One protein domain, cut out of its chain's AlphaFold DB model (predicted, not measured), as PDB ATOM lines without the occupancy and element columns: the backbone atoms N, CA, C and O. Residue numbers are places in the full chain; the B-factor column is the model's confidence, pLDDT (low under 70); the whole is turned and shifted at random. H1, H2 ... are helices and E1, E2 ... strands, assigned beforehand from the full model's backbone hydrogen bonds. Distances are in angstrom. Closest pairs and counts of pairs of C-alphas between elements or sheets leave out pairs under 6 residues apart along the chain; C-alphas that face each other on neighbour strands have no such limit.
ATOM      1  N   ALA A  11     153.965  96.887 193.901       90.00
ATOM      2  CA  ALA A  11     153.609  96.986 192.491       90.00
ATOM      3  C   ALA A  11     152.728  95.808 192.056       90.00
ATOM      4  O   ALA A  11     151.695  96.027 191.430       90.00
ATOM      5  N   ARG A  12     153.061  94.585 192.491       88.75
ATOM      6  CA  ARG A  12     152.244  93.391 192.247       88.75
ATOM      7  C   ARG A  12     150.842  93.519 192.832       88.75
ATOM      8  O   ARG A  12     149.864  93.329 192.118       88.75
ATOM      9  N   ARG A  13     150.742  93.833 194.129       91.38
ATOM     10  CA  ARG A  13     149.458  93.913 194.844       91.38
ATOM     11  C   ARG A  13     148.539  94.984 194.263       91.38
ATOM     12  O   ARG A  13     147.331  94.805 194.249       91.38
ATOM     13  N   GLU A  14     149.111  96.092 193.807       93.50
ATOM     14  CA  GLU A  14     148.359  97.226 193.267       93.50
ATOM     15  C   GLU A  14     148.229  97.191 191.730       93.50
ATOM     16  O   GLU A  14     147.725  98.149 191.152       93.50
ATOM     17  N   GLY A  15     148.699  96.128 191.059       89.81
ATOM     18  CA  GLY A  15     148.618  95.987 189.600       89.81
ATOM     19  C   GLY A  15     149.366  97.079 188.824       89.81
ATOM     20  O   GLY A  15     148.910  97.513 187.769       89.81
ATOM     21  N   ARG A  16     150.489  97.574 189.357       90.44
ATOM     22  CA  ARG A  16     151.252  98.692 188.783       90.44
ATOM     23  C   ARG A  16     152.443  98.217 187.957       90.44
ATOM     24  O   ARG A  16     153.110  97.247 188.310       90.44
ATOM     25  N   LEU A  17     152.760  98.987 186.918       88.81
ATOM     26  CA  LEU A  17     154.032  98.919 186.199       88.81
ATOM     27  C   LEU A  17     155.130  99.587 187.042       88.81
ATOM     28  O   LEU A  17     154.970 100.736 187.464       88.81
ATOM     29  N   LEU A  18     156.239  98.888 187.285       90.06
ATOM     30  CA  LEU A  18     157.397  99.452 187.977       90.06
ATOM     31  C   LEU A  18     158.367 100.065 186.962       90.06
ATOM     32  O   LEU A  18     158.878  99.370 186.092       90.06
ATOM     33  N   LEU A  19     158.646 101.358 187.101       91.38
ATOM     34  CA  LEU A  19     159.636 102.073 186.297       91.38
ATOM     35  C   LEU A  19     160.974 102.124 187.042       91.38
ATOM     36  O   LEU A  19     161.004 102.560 188.194       91.38
ATOM     37  N   THR A  20     162.076 101.703 186.418       89.31
ATOM     38  CA  THR A  20     163.396 101.697 187.076       89.31
ATOM     39  C   THR A  20     164.551 101.835 186.085       89.31
ATOM     40  O   THR A  20     164.487 101.320 184.974       89.31
ATOM     41  N   CYS A  21     165.643 102.482 186.499       89.69
ATOM     42  CA  CYS A  21     166.921 102.434 185.777       89.69
ATOM     43  C   CYS A  21     167.864 101.340 186.313       89.69
ATOM     44  O   CYS A  21     168.895 101.056 185.704       89.69
ATOM     45  N   ASP A  22     167.531 100.719 187.451       88.25
ATOM     46  CA  ASP A  22     168.300  99.605 188.006       88.25
ATOM     47  C   ASP A  22     167.974  98.319 187.244       88.25
ATOM     48  O   ASP A  22     166.861  97.795 187.326       88.25
ATOM     49  N   ARG A  23     168.964  97.810 186.509       84.00
ATOM     50  CA  ARG A  23     168.870  96.558 185.744       84.00
ATOM     51  C   ARG A  23     168.908  95.306 186.621       84.00
ATOM     52  O   ARG A  23     168.630  94.226 186.121       84.00
ATOM     53  N   ARG A  24     169.263  95.435 187.905       82.75
ATOM     54  CA  ARG A  24     169.283  94.316 188.862       82.75
ATOM     55  C   ARG A  24     167.906  94.009 189.437       82.75
ATOM     56  O   ARG A  24     167.738  92.966 190.056       82.75
ATOM     57  N   LEU A  25     166.942  94.920 189.279       79.00
ATOM     58  CA  LEU A  25     165.554  94.655 189.633       79.00
ATOM     59  C   LEU A  25     164.919  93.827 188.524       79.00
ATOM     60  O   LEU A  25     164.384  94.372 187.564       79.00
ATOM     61  N   ASP A  26     164.974  92.513 188.680       70.19
ATOM     62  CA  ASP A  26     164.175  91.587 187.905       70.19
ATOM     63  C   ASP A  26     162.913  91.200 188.688       70.19
ATOM     64  O   ASP A  26     162.839  91.200 189.918       70.19
ATOM     65  N   GLY A  27     161.836  90.946 187.958       63.75
ATOM     66  CA  GLY A  27     160.563  90.625 188.572       63.75
ATOM     67  C   GLY A  27     159.700  89.880 187.589       63.75
ATOM     68  O   GLY A  27     158.848  90.474 186.950       63.75
ATOM     69  N   ARG A  28     159.868  88.556 187.501       63.25
ATOM     70  CA  ARG A  28     159.022  87.701 186.643       63.25
ATOM     71  C   ARG A  28     157.517  87.835 186.950       63.25
ATOM     72  O   ARG A  28     156.696  87.456 186.128       63.25
ATOM     73  N   ALA A  29     157.160  88.362 188.126       67.81
ATOM     74  CA  ALA A  29     155.787  88.514 188.608       67.81
ATOM     75  C   ALA A  29     155.231  89.956 188.560       67.81
ATOM     76  O   ALA A  29     154.102  90.171 189.002       67.81
ATOM     77  N   VAL A  30     156.001  90.944 188.090       79.00
ATOM     78  CA  VAL A  30     155.578  92.354 187.989       79.00
ATOM     79  C   VAL A  30     155.996  92.883 186.627       79.00
ATOM     80  O   VAL A  30     157.110  92.631 186.188       79.00
ATOM     81  N   ALA A  31     155.133  93.638 185.952       82.75
ATOM     82  CA  ALA A  31     155.551  94.330 184.742       82.75
ATOM     83  C   ALA A  31     156.579  95.416 185.121       82.75
ATOM     84  O   ALA A  31     156.282  96.303 185.928       82.75
ATOM     85  N   ILE A  32     157.785  95.336 184.560       86.25
ATOM     86  CA  ILE A  32     158.870  96.295 184.792       86.25
ATOM     87  C   ILE A  32     159.214  96.979 183.472       86.25
ATOM     88  O   ILE A  32     159.353  96.320 182.445       86.25
ATOM     89  N   LEU A  33     159.370  98.300 183.513       88.06
ATOM     90  CA  LEU A  33     159.882  99.109 182.415       88.06
ATOM     91  C   LEU A  33     161.270  99.616 182.807       88.06
ATOM     92  O   LEU A  33     161.412 100.416 183.739       88.06
ATOM     93  N   HIS A  34     162.292  99.130 182.106       89.75
ATOM     94  CA  HIS A  34     163.666  99.565 182.322       89.75
ATOM     95  C   HIS A  34     163.986 100.784 181.465       89.75
ATOM     96  O   HIS A  34     163.924 100.726 180.237       89.75
ATOM     97  N   LEU A  35     164.383 101.872 182.119       90.75
ATOM     98  CA  LEU A  35     164.905 103.055 181.449       90.75
ATOM     99  C   LEU A  35     166.436 103.032 181.414       90.75
ATOM    100  O   LEU A  35     167.080 102.480 182.312       90.75
ATOM    101  N   PRO A  36     167.056 103.632 180.386       89.25
ATOM    102  CA  PRO A  36     168.496 103.811 180.366       89.25
ATOM    103  C   PRO A  36     168.929 104.831 181.426       89.25
ATOM    104  O   PRO A  36     168.234 105.811 181.696       89.25
ATOM    105  N   MET A  37     170.133 104.650 181.971       91.25
ATOM    106  CA  MET A  37     170.817 105.697 182.732       91.25
ATOM    107  C   MET A  37     171.263 106.804 181.767       91.25
ATOM    108  O   MET A  37     172.370 106.776 181.241       91.25
ATOM    109  N   ALA A  38     170.360 107.742 181.487       92.06
ATOM    110  CA  ALA A  38     170.520 108.801 180.493       92.06
ATOM    111  C   ALA A  38     169.900 110.122 180.993       92.06
ATOM    112  O   ALA A  38     169.209 110.118 182.013       92.06
ATOM    113  N   PRO A  39     170.094 111.260 180.303       93.81
ATOM    114  CA  PRO A  39     169.372 112.494 180.615       93.81
ATOM    115  C   PRO A  39     167.845 112.305 180.619       93.81
ATOM    116  O   PRO A  39     167.310 111.433 179.925       93.81
ATOM    117  N   LEU A  40     167.134 113.137 181.387       89.69
ATOM    118  CA  LEU A  40     165.688 113.013 181.613       89.69
ATOM    119  C   LEU A  40     164.884 113.008 180.309       89.69
ATOM    120  O   LEU A  40     163.926 112.257 180.179       89.69
ATOM    121  N   GLU A  41     165.278 113.816 179.331       88.56
ATOM    122  CA  GLU A  41     164.611 113.920 178.036       88.56
ATOM    123  C   GLU A  41     164.695 112.608 177.247       88.56
ATOM    124  O   GLU A  41     163.729 112.213 176.596       88.56
ATOM    125  N   VAL A  42     165.831 111.909 177.335       91.06
ATOM    126  CA  VAL A  42     166.022 110.592 176.711       91.06
ATOM    127  C   VAL A  42     165.160 109.558 177.426       91.06
ATOM    128  O   VAL A  42     164.422 108.820 176.778       91.06
ATOM    129  N   GLN A  43     165.190 109.558 178.759       93.00
ATOM    130  CA  GLN A  43     164.364 108.673 179.578       93.00
ATOM    131  C   GLN A  43     162.860 108.876 179.332       93.00
ATOM    132  O   GLN A  43     162.123 107.906 179.187       93.00
ATOM    133  N   ALA A  44     162.396 110.124 179.245       91.56
ATOM    134  CA  ALA A  44     160.996 110.454 179.001       91.56
ATOM    135  C   ALA A  44     160.540 110.008 177.606       91.56
ATOM    136  O   ALA A  44     159.464 109.431 177.467       91.56
ATOM    137  N   ARG A  45     161.367 110.217 176.574       87.50
ATOM    138  CA  ARG A  45     161.074 109.712 175.225       87.50
ATOM    139  C   ARG A  45     160.993 108.191 175.201       87.50
ATOM    140  O   ARG A  45     160.070 107.653 174.601       87.50
ATOM    141  N   GLU A  46     161.914 107.508 175.871       89.69
ATOM    142  CA  GLU A  46     161.899 106.048 175.943       89.69
ATOM    143  C   GLU A  46     160.661 105.529 176.681       89.69
ATOM    144  O   GLU A  46     159.972 104.632 176.196       89.69
ATOM    145  N   LEU A  47     160.298 106.172 177.796       91.19
ATOM    146  CA  LEU A  47     159.060 105.879 178.510       91.19
ATOM    147  C   LEU A  47     157.833 106.050 177.605       91.19
ATOM    148  O   LEU A  47     156.964 105.187 177.616       91.19
ATOM    149  N   ALA A  48     157.771 107.116 176.803       88.56
ATOM    150  CA  ALA A  48     156.661 107.350 175.878       88.56
ATOM    151  C   ALA A  48     156.573 106.317 174.741       88.56
ATOM    152  O   ALA A  48     155.483 106.052 174.235       88.56
ATOM    153  N   ARG A  49     157.708 105.741 174.319       84.56
ATOM    154  CA  ARG A  49     157.738 104.665 173.314       84.56
ATOM    155  C   ARG A  49     157.250 103.341 173.891       84.56
ATOM    156  O   ARG A  49     156.519 102.618 173.221       84.56
ATOM    157  N   GLN A  50     157.667 103.021 175.115       85.88
ATOM    158  CA  GLN A  50     157.349 101.750 175.769       85.88
ATOM    159  C   GLN A  50     155.970 101.751 176.449       85.88
ATOM    160  O   GLN A  50     155.332 100.706 176.564       85.88
ATOM    161  N   ALA A  51     155.487 102.916 176.888       84.19
ATOM    162  CA  ALA A  51     154.195 103.091 177.534       84.19
ATOM    163  C   ALA A  51     153.466 104.314 176.966       84.19
ATOM    164  O   ALA A  51     154.049 105.375 176.761       84.19
ATOM    165  N   ARG A  52     152.148 104.196 176.766       82.50
ATOM    166  CA  ARG A  52     151.309 105.320 176.327       82.50
ATOM    167  C   ARG A  52     151.125 106.320 177.471       82.50
ATOM    168  O   ARG A  52     150.153 106.245 178.218       82.50
ATOM    169  N   VAL A  53     152.081 107.233 177.624       88.56
ATOM    170  CA  VAL A  53     152.019 108.321 178.606       88.56
ATOM    171  C   VAL A  53     151.349 109.541 177.984       88.56
ATOM    172  O   VAL A  53     151.837 110.105 177.009       88.56
ATOM    173  N   ASP A  54     150.250 109.979 178.591       91.31
ATOM    174  CA  ASP A  54     149.673 111.294 178.320       91.31
ATOM    175  C   ASP A  54     150.376 112.346 179.190       91.31
ATOM    176  O   ASP A  54     150.030 112.567 180.354       91.31
TER     177      ASP A  54
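This is residues 11 to 54 of the 147 residues of the protein "Mut7-C domain-containing protein" of bacterium HR40 (UniProt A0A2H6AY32). Little regular structure is here: a wide loop, residues 21 to 31, joins two very short strands side by side, E1 and E2, and one helix, H1, lies on E2's side of them. The 44 printed residues hold E1, E2 and H1 in that order, a mixed class with 17 residues in named elements; the strands are parallel. The outline is flat, 30 by 26 by 12 A, and only just compact, close to loose, with a radius of gyration of the C-alphas of 11.0 A.

Look first at E1, residues 18 to 20, and E2, residues 32 to 34: they are parallel neighbours at 20 degrees, with N 33 and O 18 within hydrogen-bond range at 2.8 A. From E2, a tight link leads to H1, residues 40 to 50; their closest C-alphas, Leu 33 and Gln 50, are 7.6 A apart. E1 and H1 are apart. In H1 every O i to N i+4 pair is within hydrogen-bond range.

Find C-alpha 18 at (157.397, 99.452, 187.977), where E1 begins its 6.5 A; E2 measures 6.3 A. H1 runs 15.2 A to C-alpha 50 at (157.349, 101.750, 175.769).

The C-alphas farthest apart, Arg 13 and Pro 39, are 30.7 A apart. The printed part has no cut; E1 to E2 is a long link, and within it residues 27 to 29 have pLDDT under 70.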